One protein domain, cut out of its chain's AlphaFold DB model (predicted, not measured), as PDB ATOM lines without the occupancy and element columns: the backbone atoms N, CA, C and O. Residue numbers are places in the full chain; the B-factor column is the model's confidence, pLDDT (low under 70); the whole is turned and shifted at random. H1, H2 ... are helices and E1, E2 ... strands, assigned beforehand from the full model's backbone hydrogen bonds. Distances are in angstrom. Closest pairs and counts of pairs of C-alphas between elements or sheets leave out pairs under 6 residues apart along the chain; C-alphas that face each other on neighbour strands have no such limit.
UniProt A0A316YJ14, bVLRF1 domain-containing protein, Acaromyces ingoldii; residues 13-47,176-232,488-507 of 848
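Overview. This is residues 13 to 47, 176 to 232 and 488 to 507 of the 848 residues of the protein "bVLRF1 domain-containing protein" of Acaromyces ingoldii (UniProt A0A316YJ14). A small three-stranded antiparallel sheet has the short helices H1 and H4 by its edge strand E1, H1 leading straight into that strand and H4 over it, while H2 and H3 extend from the opposite end of the sheet. The long helix H5 runs off the sheet, close to H2 and H3, and these three helices form a loose group with few contacts. The printed part has 112 residues with five named helices and three named strands, in the order H1 E1 H2 H3 E2 E3 H4 H5; the sheet's order is E1 - E2 - E3, and the class is mixed, helices and strands. The whole is compact, with a radius of gyration of the C-alphas of 15.0 A and spans of 44 by 36 by 24 A.

Along the chain. After residues 13 to 24, which hold no named element, H1 covers residues 25 to 30, from C-alpha 25 at (312.295, 269.826, 235.690), and is 8.8 A long. E1 is residues 31 to 33, 6.8 A, and H2 is residues 35 to 46, 16.9 A. H3 is residues 176 to 183, 10.5 A. E2, residues 187 to 192, measures 16.1 A, and E3, residues 203 to 208, measures 16.5 A. H4 is residues 224 to 232, 12.0 A. H5, residues 488 to 507, is 28.5 A long and ends with C-alpha 507 at (310.729, 252.681, 275.333).

Arrangement. E2 is the inner strand. E2 and E3 form a hairpin, antiparallel at 145 degrees, with N 188 and O 207 within hydrogen-bond range at 2.8 A. E1 and E2 are antiparallel at 132 degrees, with N 32 and O 191 at 2.9 A. H4 is on the sheet at a height of 9.5 A and lies only just over E1, on which 3 of its 9 C-alphas fall; the C-alphas of Val 32 and Val 226, the closest, are 6.8 A apart. H1 touches H4 at a shallow tilt of 10 degrees, opposite ways; their closest C-alphas, of Ala 28 and Gln 230, are 6.5 A apart. H1 and H2 only graze the sheet, with residues 27 to 30 and 35 to 38. H5 is not on the sheet. H5 is close but not clearly touching to H2, with the C-alphas of Tyr 36 and Asp 495, the closest, 7.0 A apart, and likewise to H3, with those of Ala 183 and Leu 502, the closest, 6.4 A apart. H2 and H3 are apart. Every O i to N i+4 pair is within hydrogen-bond range in H1, H3, H4 and H5, and 7 of 8 are in H2.

Size, cuts and confidence. The C-alphas of Pro 197 and Arg 507, the two farthest apart, are 44.3 A from each other. Residues 48 to 175 and 233 to 487 are not printed; the gaps are 18.5 A from C-alpha 47 to 176 and 28.2 A from C-alpha 232 to 488. Of the links that are printed whole, E3 to H4 is long, with 15 residues. The mean pLDDT of the printed part is 72.9, and residues 35 to 47, 176 to 184, 197 and 213 to 222 are under 70.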
ATOM      1  N   ALA A  13     318.588 259.362 233.149       74.06
ATOM      2  CA  ALA A  13     318.721 260.196 234.348       74.06
ATOM      3  C   ALA A  13     319.809 259.720 235.334       74.06
ATOM      4  O   ALA A  13     320.329 260.533 236.090       74.06
ATOM      5  N   LEU A  14     320.171 258.430 235.322       80.62
ATOM      6  CA  LEU A  14     321.183 257.847 236.216       80.62
ATOM      7  C   LEU A  14     322.569 257.733 235.562       80.62
ATOM      8  O   LEU A  14     323.519 257.291 236.203       80.62
ATOM      9  N   SER A  15     322.705 258.164 234.303       77.75
ATOM     10  CA  SER A  15     323.985 258.163 233.578       77.75
ATOM     11  C   SER A  15     325.045 259.079 234.203       77.75
ATOM     12  O   SER A  15     326.240 258.900 233.965       77.75
ATOM     13  N   ARG A  16     324.624 260.064 235.009       80.88
ATOM     14  CA  ARG A  16     325.488 261.017 235.718       80.88
ATOM     15  C   ARG A  16     325.071 261.110 237.192       80.88
ATOM     16  O   ARG A  16     323.890 260.942 237.493       80.88
ATOM     17  N   PRO A  17     325.998 261.435 238.114       85.94
ATOM     18  CA  PRO A  17     325.647 261.696 239.504       85.94
ATOM     19  C   PRO A  17     324.605 262.819 239.628       85.94
ATOM     20  O   PRO A  17     324.764 263.923 239.087       85.94
ATOM     21  N   LEU A  18     323.528 262.531 240.356       88.50
ATOM     22  CA  LEU A  18     322.433 263.465 240.590       88.50
ATOM     23  C   LEU A  18     322.833 264.526 241.626       88.50
ATOM     24  O   LEU A  18     323.352 264.211 242.700       88.50
ATOM     25  N   TYR A  19     322.552 265.787 241.300       90.25
ATOM     26  CA  TYR A  19     322.803 266.956 242.145       90.25
ATOM     27  C   TYR A  19     321.462 267.544 242.582       90.25
ATOM     28  O   TYR A  19     320.606 267.803 241.739       90.25
ATOM     29  N   ALA A  20     321.260 267.749 243.887       88.44
ATOM     30  CA  ALA A  20     319.955 268.106 244.456       88.44
ATOM     31  C   ALA A  20     319.374 269.424 243.906       88.44
ATOM     32  O   ALA A  20     318.157 269.560 243.794       88.44
ATOM     33  N   TYR A  21     320.239 270.365 243.521       88.62
ATOM     34  CA  TYR A  21     319.862 271.663 242.955       88.62
ATOM     35  C   TYR A  21     319.690 271.644 241.420       88.62
ATOM     36  O   TYR A  21     319.343 272.677 240.850       88.62
ATOM     37  N   ASP A  22     319.926 270.500 240.761       88.56
ATOM     38  CA  ASP A  22     319.821 270.301 239.305       88.56
ATOM     39  C   ASP A  22     319.280 268.899 238.966       88.56
ATOM     40  O   ASP A  22     319.947 268.079 238.327       88.56
ATOM     41  N   LEU A  23     318.064 268.596 239.426       83.00
ATOM     42  CA  LEU A  23     317.414 267.302 239.184       83.00
ATOM     43  C   LEU A  23     316.716 267.214 237.820       83.00
ATOM     44  O   LEU A  23     316.263 266.144 237.432       83.00
ATOM     45  N   GLY A  24     316.661 268.308 237.059       81.12
ATOM     46  CA  GLY A  24     315.875 268.399 235.830       81.12
ATOM     47  C   GLY A  24     314.375 268.584 236.126       81.12
ATOM     48  O   GLY A  24     313.834 267.987 237.060       81.12
ATOM     49  N   PRO A  25     313.659 269.416 235.349       79.62
ATOM     50  CA  PRO A  25     312.295 269.826 235.690       79.62
ATOM     51  C   PRO A  25     311.265 268.690 235.597       79.62
ATOM     52  O   PRO A  25     310.257 268.732 236.300       79.62
ATOM     53  N   SER A  26     311.500 267.681 234.751       82.75
ATOM     54  CA  SER A  26     310.623 266.510 234.610       82.75
ATOM     55  C   SER A  26     310.742 265.557 235.800       82.75
ATOM     56  O   SER A  26     309.726 265.115 236.330       82.75
ATOM     57  N   LEU A  27     311.966 265.280 236.259       84.69
ATOM     58  CA  LEU A  27     312.216 264.425 237.420       84.69
ATOM     59  C   LEU A  27     311.788 265.120 238.719       84.69
ATOM     60  O   LEU A  27     311.075 264.531 239.518       84.69
ATOM     61  N   ALA A  28     312.117 266.402 238.911       83.94
ATOM     62  CA  ALA A  28     311.739 267.132 240.127       83.94
ATOM     63  C   ALA A  28     310.212 267.203 240.359       83.94
ATOM     64  O   ALA A  28     309.768 267.284 241.503       83.94
ATOM     65  N   LYS A  29     309.400 267.165 239.292       84.62
ATOM     66  CA  LYS A  29     307.927 267.133 239.372       84.62
ATOM     67  C   LYS A  29     307.354 265.730 239.591       84.62
ATOM     68  O   LYS A  29     306.247 265.621 240.115       84.62
ATOM     69  N   SER A  30     308.065 264.679 239.179       86.69
ATOM     70  CA  SER A  30     307.595 263.295 239.307       86.69
ATOM     71  C   SER A  30     307.911 262.655 240.660       86.69
ATOM     72  O   SER A  30     307.367 261.593 240.958       86.69
ATOM     73  N   LEU A  31     308.754 263.287 241.483       87.50
ATOM     74  CA  LEU A  31     309.140 262.778 242.798       87.50
ATOM     75  C   LEU A  31     308.035 262.952 243.842       87.50
ATOM     76  O   LEU A  31     307.447 264.023 243.990       87.50
ATOM     77  N   VAL A  32     307.799 261.888 244.608       86.94
ATOM     78  CA  VAL A  32     306.863 261.830 245.738       86.94
ATOM     79  C   VAL A  32     307.620 261.311 246.961       86.94
ATOM     80  O   VAL A  32     308.439 260.401 246.809       86.94
ATOM     81  N   PRO A  33     307.407 261.881 248.163       85.12
ATOM     82  CA  PRO A  33     308.020 261.358 249.383       85.12
ATOM     83  C   PRO A  33     307.553 259.924 249.664       85.12
ATOM     84  O   PRO A  33     306.408 259.574 249.373       85.12
ATOM     85  N   ARG A  34     308.419 259.094 250.257       81.31
ATOM     86  CA  ARG A  34     308.045 257.728 250.651       81.31
ATOM     87  C   ARG A  34     306.915 257.758 251.691       81.31
ATOM     88  O   ARG A  34     306.867 258.648 252.541       81.31
ATOM     89  N   SER A  35     306.018 256.770 251.641       68.62
ATOM     90  CA  SER A  35     304.823 256.666 252.500       68.62
ATOM     91  C   SER A  35     305.140 256.808 253.994       68.62
ATOM     92  O   SER A  35     304.477 257.557 254.705       68.62
ATOM     93  N   TYR A  36     306.199 256.157 254.463       66.25
ATOM     94  CA  TYR A  36     306.652 256.223 255.850       66.25
ATOM     95  C   TYR A  36     307.144 257.620 256.276       66.25
ATOM     96  O   TYR A  36     306.794 258.088 257.361       66.25
ATOM     97  N   ASP A  37     307.894 258.315 255.412       67.25
ATOM     98  CA  ASP A  37     308.368 259.681 255.679       67.25
ATOM     99  C   ASP A  37     307.193 260.673 255.742       67.25
ATOM    100  O   ASP A  37     307.196 261.587 256.567       67.25
ATOM    101  N   ALA A  38     306.148 260.455 254.932       59.97
ATOM    102  CA  ALA A  38     304.909 261.228 254.997       59.97
ATOM    103  C   ALA A  38     304.132 260.988 256.310       59.97
ATOM    104  O   ALA A  38     303.614 261.940 256.896       59.97
ATOM    105  N   ILE A  39     304.089 259.747 256.812       54.75
ATOM    106  CA  ILE A  39     303.387 259.385 258.057       54.75
ATOM    107  C   ILE A  39     304.068 260.002 259.291       54.75
ATOM    108  O   ILE A  39     303.378 260.537 260.162       54.75
ATOM    109  N   ILE A  40     305.406 260.001 259.371       58.31
ATOM    110  CA  ILE A  40     306.138 260.602 260.506       58.31
ATOM    111  C   ILE A  40     305.794 262.087 260.682       58.31
ATOM    112  O   ILE A  40     305.625 262.558 261.810       58.31
ATOM    113  N   ASP A  41     305.687 262.830 259.581       52.69
ATOM    114  CA  ASP A  41     305.380 264.258 259.633       52.69
ATOM    115  C   ASP A  41     303.916 264.496 260.085       52.69
ATOM    116  O   ASP A  41     303.672 265.406 260.881       52.69
ATOM    117  N   THR A  42     302.957 263.635 259.697       50.88
ATOM    118  CA  THR A  42     301.558 263.704 260.191       50.88
ATOM    119  C   THR A  42     301.432 263.407 261.689       50.88
ATOM    120  O   THR A  42     300.714 264.107 262.402       50.88
ATOM    121  N   ALA A  43     302.187 262.432 262.204       50.44
ATOM    122  CA  ALA A  43     302.202 262.112 263.630       50.44
ATOM    123  C   ALA A  43     302.796 263.257 264.473       50.44
ATOM    124  O   ALA A  43     302.349 263.500 265.592       50.44
ATOM    125  N   LYS A  44     303.767 264.008 263.928       47.16
ATOM    126  CA  LYS A  44     304.331 265.201 264.582       47.16
ATOM    127  C   LYS A  44     303.338 266.370 264.614       47.16
ATOM    128  O   LYS A  44     303.319 267.095 265.603       47.16
ATOM    129  N   ALA A  45     302.519 266.537 263.572       38.44
ATOM    130  CA  ALA A  45     301.450 267.539 263.542       38.44
ATOM    131  C   ALA A  45     300.313 267.214 264.531       38.44
ATOM    132  O   ALA A  45     299.751 268.122 265.132       38.44
ATOM    133  N   SER A  46     300.028 265.925 264.753       35.44
ATOM    134  CA  SER A  46     299.012 265.446 265.705       35.44
ATOM    135  C   SER A  46     299.470 265.483 267.178       35.44
ATOM    136  O   SER A  46     298.655 265.530 268.092       35.44
ATOM    137  N   ALA A  47     300.783 265.524 267.439       35.78
ATOM    138  CA  ALA A  47     301.347 265.580 268.796       35.78
ATOM    139  C   ALA A  47     301.308 266.979 269.455       35.78
ATOM    140  O   ALA A  47     301.843 267.152 270.552       35.78
ATOM    141  N   SER A 176     320.764 265.944 273.105       39.12
ATOM    142  CA  SER A 176     319.349 265.612 272.879       39.12
ATOM    143  C   SER A 176     318.959 265.727 271.398       39.12
ATOM    144  O   SER A 176     318.351 264.807 270.850       39.12
ATOM    145  N   ALA A 177     319.404 266.785 270.712       40.62
ATOM    146  CA  ALA A 177     319.237 266.970 269.272       40.62
ATOM    147  C   ALA A 177     320.007 265.915 268.469       40.62
ATOM    148  O   ALA A 177     319.471 265.334 267.528       40.62
ATOM    149  N   ARG A 178     321.243 265.587 268.876       37.97
ATOM    150  CA  ARG A 178     322.010 264.502 268.255       37.97
ATOM    151  C   ARG A 178     321.354 263.142 268.478       37.97
ATOM    152  O   ARG A 178     321.348 262.366 267.538       37.97
ATOM    153  N   ALA A 179     320.771 262.883 269.651       41.25
ATOM    154  CA  ALA A 179     320.012 261.664 269.936       41.25
ATOM    155  C   ALA A 179     318.735 261.559 269.076       41.25
ATOM    156  O   ALA A 179     318.434 260.494 268.541       41.25
ATOM    157  N   ALA A 180     318.020 262.673 268.879       47.03
ATOM    158  CA  ALA A 180     316.850 262.747 268.002       47.03
ATOM    159  C   ALA A 180     317.207 262.619 266.507       47.03
ATOM    160  O   ALA A 180     316.432 262.051 265.739       47.03
ATOM    161  N   LEU A 181     318.383 263.107 266.099       44.12
ATOM    162  CA  LEU A 181     318.923 262.961 264.744       44.12
ATOM    163  C   LEU A 181     319.579 261.596 264.501       44.12
ATOM    164  O   LEU A 181     319.583 261.152 263.367       44.12
ATOM    165  N   THR A 182     320.106 260.909 265.520       44.22
ATOM    166  CA  THR A 182     320.558 259.509 265.393       44.22
ATOM    167  C   THR A 182     319.397 258.532 265.358       44.22
ATOM    168  O   THR A 182     319.528 257.470 264.764       44.22
ATOM    169  N   ALA A 183     318.268 258.887 265.976       50.16
ATOM    170  CA  ALA A 183     317.040 258.122 265.843       50.16
ATOM    171  C   ALA A 183     316.454 258.261 264.429       50.16
ATOM    172  O   ALA A 183     315.826 257.324 263.960       50.16
ATOM    173  N   LYS A 184     316.683 259.388 263.733       62.62
ATOM    174  CA  LYS A 184     316.170 259.676 262.382       62.62
ATOM    175  C   LYS A 184     317.148 259.272 261.268       62.62
ATOM    176  O   LYS A 184     318.323 259.613 261.344       62.62
ATOM    177  N   GLU A 185     316.693 258.597 260.204       71.75
ATOM    178  CA  GLU A 185     317.521 258.511 258.989       71.75
ATOM    179  C   GLU A 185     317.795 259.951 258.481       71.75
ATOM    180  O   GLU A 185     316.881 260.779 258.432       71.75
ATOM    181  N   PRO A 186     319.049 260.303 258.131       80.06
ATOM    182  CA  PRO A 186     319.410 261.682 257.780       80.06
ATOM    183  C   PRO A 186     318.869 262.128 256.411       80.06
ATOM    184  O   PRO A 186     318.885 263.322 256.098       80.06
ATOM    185  N   PHE A 187     318.399 261.187 255.591       84.50
ATOM    186  CA  PHE A 187     317.861 261.424 254.255       84.50
ATOM    187  C   PHE A 187     316.336 261.311 254.264       84.50
ATOM    188  O   PHE A 187     315.779 260.459 254.945       84.50
ATOM    189  N   LEU A 188     315.686 262.162 253.479       85.94
ATOM    190  CA  LEU A 188     314.314 261.999 253.020       85.94
ATOM    191  C   LEU A 188     314.338 261.215 251.713       85.94
ATOM    192  O   LEU A 188     315.044 261.611 250.777       85.94
ATOM    193  N   TRP A 189     313.586 260.119 251.652       87.75
ATOM    194  CA  TRP A 189     313.552 259.253 250.480       87.75
ATOM    195  C   TRP A 189     312.363 259.584 249.582       87.75
ATOM    196  O   TRP A 189     311.228 259.719 250.035       87.75
ATOM    197  N   PHE A 190     312.635 259.684 248.284       87.94
ATOM    198  CA  PHE A 190     311.653 259.955 247.243       87.94
ATOM    199  C   PHE A 190     311.592 258.800 246.249       87.94
ATOM    200  O   PHE A 190     312.612 258.182 245.937       87.94
ATOM    201  N   VAL A 191     310.398 258.553 245.720       88.44
ATOM    202  CA  VAL A 191     310.135 257.592 244.645       88.44
ATOM    203  C   VAL A 191     309.481 258.338 243.485       88.44
ATOM    204  O   VAL A 191     308.744 259.307 243.689       88.44
ATOM    205  N   THR A 192     309.777 257.938 242.252       85.88
ATOM    206  CA  THR A 192     309.119 258.500 241.066       85.88
ATOM    207  C   THR A 192     307.729 257.898 240.893       85.88
ATOM    208  O   THR A 192     307.568 256.689 241.041       85.88
ATOM    209  N   LYS A 193     306.731 258.713 240.534       83.19
ATOM    210  CA  LYS A 193     305.382 258.209 240.227       83.19
ATOM    211  C   LYS A 193     305.410 257.210 239.058       83.19
ATOM    212  O   LYS A 193     306.039 257.539 238.046       83.19
ATOM    213  N   PRO A 194     304.694 256.074 239.158       76.38
ATOM    214  CA  PRO A 194     304.620 255.068 238.094       76.38
ATOM    215  C   PRO A 194     304.079 255.634 236.773       76.38
ATOM    216  O   PRO A 194     304.553 255.258 235.711       76.38
ATOM    217  N   ASP A 195     303.191 256.631 236.832       73.94
ATOM    218  CA  ASP A 195     302.557 257.231 235.645       73.94
ATOM    219  C   ASP A 195     303.410 258.308 234.943       73.94
ATOM    220  O   ASP A 195     302.929 259.014 234.054       73.94
ATOM    221  N   SER A 196     304.661 258.518 235.368       73.38
ATOM    222  CA  SER A 196     305.506 259.599 234.847       73.38
ATOM    223  C   SER A 196     306.495 259.115 233.776       73.38
ATOM    224  O   SER A 196     307.066 258.036 233.908       73.38
ATOM    225  N   PRO A 197     306.801 259.927 232.741       68.88
ATOM    226  CA  PRO A 197     307.765 259.557 231.692       68.88
ATOM    227  C   PRO A 197     309.213 259.455 232.202       68.88
ATOM    228  O   PRO A 197     310.101 259.003 231.487       68.88
ATOM    229  N   SER A 198     309.459 259.918 233.427       73.12
ATOM    230  CA  SER A 198     310.724 259.847 234.156       73.12
ATOM    231  C   SER A 198     310.677 258.805 235.283       73.12
ATOM    232  O   SER A 198     311.442 258.922 236.242       73.12
ATOM    233  N   PHE A 199     309.766 257.826 235.198       80.00
ATOM    234  CA  PHE A 199     309.662 256.732 236.155       80.00
ATOM    235  C   PHE A 199     310.913 255.855 236.121       80.00
ATOM    236  O   PHE A 199     311.314 255.348 235.075       80.00
ATOM    237  N   ILE A 200     311.516 255.670 237.292       80.25
ATOM    238  CA  ILE A 200     312.646 254.773 237.486       80.25
ATOM    239  C   ILE A 200     312.189 253.666 238.425       80.25
ATOM    240  O   ILE A 200     311.981 253.882 239.620       80.25
ATOM    241  N   GLU A 201     312.036 252.473 237.869       77.06
ATOM    242  CA  GLU A 201     311.578 251.311 238.617       77.06
ATOM    243  C   GLU A 201     312.572 250.939 239.730       77.06
ATOM    244  O   GLU A 201     313.794 251.046 239.558       77.06
ATOM    245  N   GLN A 202     312.038 250.526 240.886       82.25
ATOM    246  CA  GLN A 202     312.807 250.042 242.043       82.25
ATOM    247  C   GLN A 202     313.936 250.986 242.481       82.25
ATOM    248  O   GLN A 202     314.978 250.529 242.935       82.25
ATOM    249  N   THR A 203     313.779 252.301 242.307       85.81
ATOM    250  CA  THR A 203     314.840 253.270 242.599       85.81
ATOM    251  C   THR A 203     314.369 254.331 243.582       85.81
ATOM    252  O   THR A 203     313.405 255.052 243.325       85.81
ATOM    253  N   GLN A 204     315.081 254.459 244.702       86.88
ATOM    254  CA  GLN A 204     314.826 255.467 245.726       86.88
ATOM    255  C   GLN A 204     315.897 256.559 245.675       86.88
ATOM    256  O   GLN A 204     317.099 256.282 245.619       86.88
ATOM    257  N   LEU A 205     315.456 257.814 245.737       89.50
ATOM    258  CA  LEU A 205     316.318 258.993 245.742       89.50
ATOM    259  C   LEU A 205     316.317 259.639 247.128       89.50
ATOM    260  O   LEU A 205     315.310 260.178 247.572       89.50
ATOM    261  N   GLY A 206     317.450 259.585 247.816       89.19
ATOM    262  CA  GLY A 206     317.654 260.149 249.144       89.19
ATOM    263  C   GLY A 206     318.241 261.553 249.067       89.19
ATOM    264  O   GLY A 206     319.354 261.737 248.568       89.19
ATOM    265  N   ILE A 207     317.520 262.536 249.605       89.50
ATOM    266  CA  ILE A 207     317.964 263.930 249.733       89.50
ATOM    267  C   ILE A 207     318.105 264.252 251.215       89.50
ATOM    268  O   ILE A 207     317.250 263.901 252.019       89.50
ATOM    269  N   LEU A 208     319.196 264.898 251.607       87.75
ATOM    270  CA  LEU A 208     319.477 265.161 253.013       87.75
ATOM    271  C   LEU A 208     318.401 266.077 253.635       87.75
ATOM    272  O   LEU A 208     318.107 267.150 253.107       87.75
ATOM    273  N   ARG A 209     317.827 265.673 254.779       83.94
ATOM    274  CA  ARG A 209     316.700 266.380 255.422       83.94
ATOM    275  C   ARG A 209     317.047 267.825 255.790       83.94
ATOM    276  O   ARG A 209     316.199 268.701 255.689       83.94
ATOM    277  N   THR A 210     318.298 268.089 256.155       82.00
ATOM    278  CA  THR A 210     318.761 269.429 256.550       82.00
ATOM    279  C   THR A 210     318.813 270.431 255.393       82.00
ATOM    280  O   THR A 210     319.042 271.610 255.634       82.00
ATOM    281  N   LEU A 211     318.643 269.996 254.137       83.62
ATOM    282  CA  LEU A 211     318.565 270.905 252.986       83.62
ATOM    283  C   LEU A 211     317.218 271.615 252.881       83.62
ATOM    284  O   LEU A 211     317.115 272.651 252.228       83.62
ATOM    285  N   PHE A 212     316.188 271.061 253.511       80.69
ATOM    286  CA  PHE A 212     314.877 271.681 253.596       80.69
ATOM    287  C   PHE A 212     314.909 272.728 254.727       80.69
ATOM    288  O   PHE A 212     315.670 272.600 255.686       80.69
ATOM    289  N   ALA A 213     314.247 273.875 254.558       63.38
ATOM    290  CA  ALA A 213     314.276 274.949 255.560       63.38
ATOM    291  C   ALA A 213     313.422 274.548 256.767       63.38
ATOM    292  O   ALA A 213     312.291 274.108 256.579       63.38
ATOM    293  N   ASP A 214     313.962 274.692 257.980       55.88
ATOM    294  CA  ASP A 214     313.270 274.336 259.231       55.88
ATOM    295  C   ASP A 214     312.300 275.429 259.723       55.88
ATOM    296  O   ASP A 214     311.767 275.322 260.824       55.88
ATOM    297  N   ALA A 215     312.044 276.478 258.939       45.66
ATOM    298  CA  ALA A 215     311.272 277.624 259.396       45.66
ATOM    299  C   ALA A 215     310.324 278.149 258.302       45.66
ATOM    300  O   ALA A 215     310.741 278.480 257.194       45.66
ATOM    301  N   GLU A 216     309.044 278.200 258.670       42.94
ATOM    302  CA  GLU A 216     307.975 279.082 258.165       42.94
ATOM    303  C   GLU A 216     307.153 278.688 256.927       42.94
ATOM    304  O   GLU A 216     305.984 279.049 256.880       42.94
ATOM    305  N   ASP A 217     307.621 277.819 256.026       39.78
ATOM    306  CA  ASP A 217     306.729 277.222 254.999       39.78
ATOM    307  C   ASP A 217     306.099 275.884 255.467       39.78
ATOM    308  O   ASP A 217     305.406 275.195 254.715       39.78
ATOM    309  N   SER A 218     306.317 275.506 256.734       45.50
ATOM    310  CA  SER A 218     305.790 274.295 257.390       45.50
ATOM    311  C   SER A 218     304.296 274.375 257.736       45.50
ATOM    312  O   SER A 218     303.849 273.742 258.694       45.50
ATOM    313  N   HIS A 219     303.501 275.121 256.970       43.75
ATOM    314  CA  HIS A 219     302.047 275.046 257.051       43.75
ATOM    315  C   HIS A 219     301.575 273.699 256.488       43.75
ATOM    316  O   HIS A 219     301.230 273.600 255.316       43.75
ATOM    317  N   GLY A 220     301.636 272.659 257.330       49.25
ATOM    318  CA  GLY A 220     300.661 271.570 257.510       49.25
ATOM    319  C   GLY A 220     300.095 270.810 256.304       49.25
ATOM    320  O   GLY A 220     299.168 270.028 256.484       49.25
ATOM    321  N   GLY A 221     300.588 271.029 255.088       53.94
ATOM    322  CA  GLY A 221     300.019 270.477 253.866       53.94
ATOM    323  C   GLY A 221     300.754 269.230 253.392       53.94
ATOM    324  O   GLY A 221     301.986 269.199 253.320       53.94
ATOM    325  N   GLN A 222     299.995 268.211 252.994       60.47
ATOM    326  CA  GLN A 222     300.515 267.070 252.247       60.47
ATOM    327  C   GLN A 222     301.287 267.571 251.005       60.47
ATOM    328  O   GLN A 222     300.779 268.381 250.230       60.47
ATOM    329  N   GLY A 223     302.532 267.115 250.814       70.81
ATOM    330  CA  GLY A 223     303.338 267.436 249.626       70.81
ATOM    331  C   GLY A 223     304.210 268.698 249.704       70.81
ATOM    332  O   GLY A 223     304.763 269.111 248.678       70.81
ATOM    333  N   TRP A 224     304.397 269.301 250.884       79.75
ATOM    334  CA  TRP A 224     305.328 270.426 251.068       79.75
ATOM    335  C   TRP A 224     306.764 270.087 250.624       79.75
ATOM    336  O   TRP A 224     307.458 270.945 250.082       79.75
ATOM    337  N   GLN A 225     307.188 268.825 250.770       81.12
ATOM    338  CA  GLN A 225     308.526 268.352 250.398       81.12
ATOM    339  C   GLN A 225     308.799 268.557 248.902       81.12
ATOM    340  O   GLN A 225     309.884 268.986 248.516       81.12
ATOM    341  N   VAL A 226     307.797 268.301 248.055       82.12
ATOM    342  CA  VAL A 226     307.906 268.456 246.597       82.12
ATOM    343  C   VAL A 226     307.970 269.937 246.220       82.12
ATOM    344  O   VAL A 226     308.793 270.328 245.394       82.12
ATOM    345  N   ARG A 227     307.164 270.790 246.869       83.31
ATOM    346  CA  ARG A 227     307.212 272.252 246.667       83.31
ATOM    347  C   ARG A 227     308.558 272.832 247.092       83.31
ATOM    348  O   ARG A 227     309.148 273.627 246.364       83.31
ATOM    349  N   ALA A 228     309.074 272.394 248.238       83.06
ATOM    350  CA  ALA A 228     310.380 272.802 248.730       83.06
ATOM    351  C   ALA A 228     311.503 272.338 247.789       83.06
ATOM    352  O   ALA A 228     312.404 273.117 247.489       83.06
ATOM    353  N   LEU A 229     311.416 271.117 247.248       84.94
ATOM    354  CA  LEU A 229     312.365 270.613 246.254       84.94
ATOM    355  C   LEU A 229     312.342 271.433 244.954       84.94
ATOM    356  O   LEU A 229     313.399 271.704 244.382       84.94
ATOM    357  N   GLN A 230     311.160 271.869 244.511       84.44
ATOM    358  CA  GLN A 230     311.003 272.756 243.354       84.44
ATOM    359  C   GLN A 230     311.588 274.151 243.620       84.44
ATOM    360  O   GLN A 230     312.335 274.657 242.787       84.44
ATOM    361  N   LYS A 231     311.324 274.740 244.796       84.69
ATOM    362  CA  LYS A 231     311.906 276.024 245.238       84.69
ATOM    363  C   LYS A 231     313.431 275.942 245.372       84.69
ATOM    364  O   LYS A 231     314.128 276.928 245.124       84.69
ATOM    365  N   MET A 232     313.953 274.771 245.747       84.31
ATOM    366  CA  MET A 232     315.384 274.514 245.905       84.31
ATOM    367  C   MET A 232     316.130 274.560 244.570       84.31
ATOM    368  O   MET A 232     317.224 275.121 244.549       84.31
ATOM    369  N   GLU A 488     309.833 246.629 246.576       78.88
ATOM    370  CA  GLU A 488     308.784 247.117 247.485       78.88
ATOM    371  C   GLU A 488     308.662 246.310 248.783       78.88
ATOM    372  O   GLU A 488     308.465 246.886 249.851       78.88
ATOM    373  N   GLU A 489     308.903 245.003 248.727       82.81
ATOM    374  CA  GLU A 489     308.928 244.139 249.910       82.81
ATOM    375  C   GLU A 489     310.139 244.426 250.813       82.81
ATOM    376  O   GLU A 489     310.012 244.511 252.037       82.81
ATOM    377  N   GLU A 490     311.322 244.634 250.226       84.94
ATOM    378  CA  GLU A 490     312.527 245.007 250.975       84.94
ATOM    379  C   GLU A 490     312.383 246.385 251.626       84.94
ATOM    380  O   GLU A 490     312.794 246.557 252.780       84.94
ATOM    381  N   MET A 491     311.743 247.329 250.923       78.25
ATOM    382  CA  MET A 491     311.389 248.641 251.461       78.25
ATOM    383  C   MET A 491     310.469 248.494 252.679       78.25
ATOM    384  O   MET A 491     310.788 249.002 253.749       78.25
ATOM    385  N   GLN A 492     309.364 247.749 252.569       81.75
ATOM    386  CA  GLN A 492     308.425 247.564 253.684       81.75
ATOM    387  C   GLN A 492     309.078 246.897 254.903       81.75
ATOM    388  O   GLN A 492     308.826 247.305 256.040       81.75
ATOM    389  N   ARG A 493     309.958 245.910 254.686       86.50
ATOM    390  CA  ARG A 493     310.710 245.267 255.771       86.50
ATOM    391  C   ARG A 493     311.615 246.265 256.488       86.50
ATOM    392  O   ARG A 493     311.607 246.324 257.715       86.50
ATOM    393  N   ARG A 494     312.358 247.080 255.737       81.94
ATOM    394  CA  ARG A 494     313.236 248.108 256.307       81.94
ATOM    395  C   ARG A 494     312.447 249.142 257.106       81.94
ATOM    396  O   ARG A 494     312.890 249.568 258.170       81.94
ATOM    397  N   ASP A 495     311.270 249.507 256.620       80.62
ATOM    398  CA  ASP A 495     310.379 250.466 257.270       80.62
ATOM    399  C   ASP A 495     309.863 249.929 258.600       80.62
ATOM    400  O   ASP A 495     309.858 250.648 259.601       80.62
ATOM    401  N   ALA A 496     309.486 248.650 258.626       83.31
ATOM    402  CA  ALA A 496     309.062 247.956 259.834       83.31
ATOM    403  C   ALA A 496     310.212 247.815 260.845       83.31
ATOM    404  O   ALA A 496     310.028 248.137 262.020       83.31
ATOM    405  N   GLU A 497     311.405 247.405 260.400       84.38
ATOM    406  CA  GLU A 497     312.605 247.303 261.244       84.38
ATOM    407  C   GLU A 497     312.978 248.656 261.853       84.38
ATOM    408  O   GLU A 497     313.243 248.770 263.050       84.38
ATOM    409  N   TYR A 498     312.968 249.704 261.038       77.75
ATOM    410  CA  TYR A 498     313.315 251.045 261.469       77.75
ATOM    411  C   TYR A 498     312.258 251.645 262.415       77.75
ATOM    412  O   TYR A 498     312.603 252.248 263.435       77.75
ATOM    413  N   LYS A 499     310.966 251.400 262.159       79.50
ATOM    414  CA  LYS A 499     309.882 251.744 263.092       79.50
ATOM    415  C   LYS A 499     310.039 251.014 264.429       79.50
ATOM    416  O   LYS A 499     309.934 251.653 265.474       79.50
ATOM    417  N   ALA A 500     310.364 249.722 264.410       83.12
ATOM    418  CA  ALA A 500     310.621 248.946 265.621       83.12
ATOM    419  C   ALA A 500     311.842 249.473 266.400       83.12
ATOM    420  O   ALA A 500     311.800 249.542 267.628       83.12
ATOM    421  N   GLN A 501     312.903 249.917 265.714       78.56
ATOM    422  CA  GLN A 501     314.061 250.564 266.352       78.56
ATOM    423  C   GLN A 501     313.691 251.889 267.033       78.56
ATOM    424  O   GLN A 501     314.131 252.148 268.156       78.56
ATOM    425  N   LEU A 502     312.866 252.722 266.389       75.12
ATOM    426  CA  LEU A 502     312.366 253.966 266.982       75.12
ATOM    427  C   LEU A 502     311.504 253.705 268.220       75.12
ATOM    428  O   LEU A 502     311.688 254.367 269.242       75.12
ATOM    429  N   GLU A 503     310.590 252.736 268.143       76.44
ATOM    430  CA  GLU A 503     309.748 252.332 269.272       76.44
ATOM    431  C   GLU A 503     310.589 251.752 270.419       76.44
ATOM    432  O   GLU A 503     310.368 252.110 271.576       76.44
ATOM    433  N   GLY A 504     311.606 250.942 270.114       77.19
ATOM    434  CA  GLY A 504     312.563 250.422 271.094       77.19
ATOM    435  C   GLY A 504     313.350 251.531 271.801       77.19
ATOM    436  O   GLY A 504     313.388 251.571 273.028       77.19
ATOM    437  N   SER A 505     313.904 252.490 271.049       74.50
ATOM    438  CA  SER A 505     314.632 253.633 271.622       74.50
ATOM    439  C   SER A 505     313.722 254.564 272.439       74.50
ATOM    440  O   SER A 505     314.135 255.112 273.464       74.50
ATOM    441  N   ALA A 506     312.460 254.734 272.024       73.25
ATOM    442  CA  ALA A 506     311.471 255.494 272.782       73.25
ATOM    443  C   ALA A 506     311.123 254.815 274.116       73.25
ATOM    444  O   ALA A 506     311.077 255.502 275.141       73.25
ATOM    445  N   ARG A 507     310.945 253.485 274.117       79.38
ATOM    446  CA  ARG A 507     310.729 252.681 275.333       79.38
ATOM    447  C   ARG A 507     311.930 252.759 276.274       79.38
ATOM    448  O   ARG A 507     311.752 253.142 277.424       79.38
TER     449      ARG A 507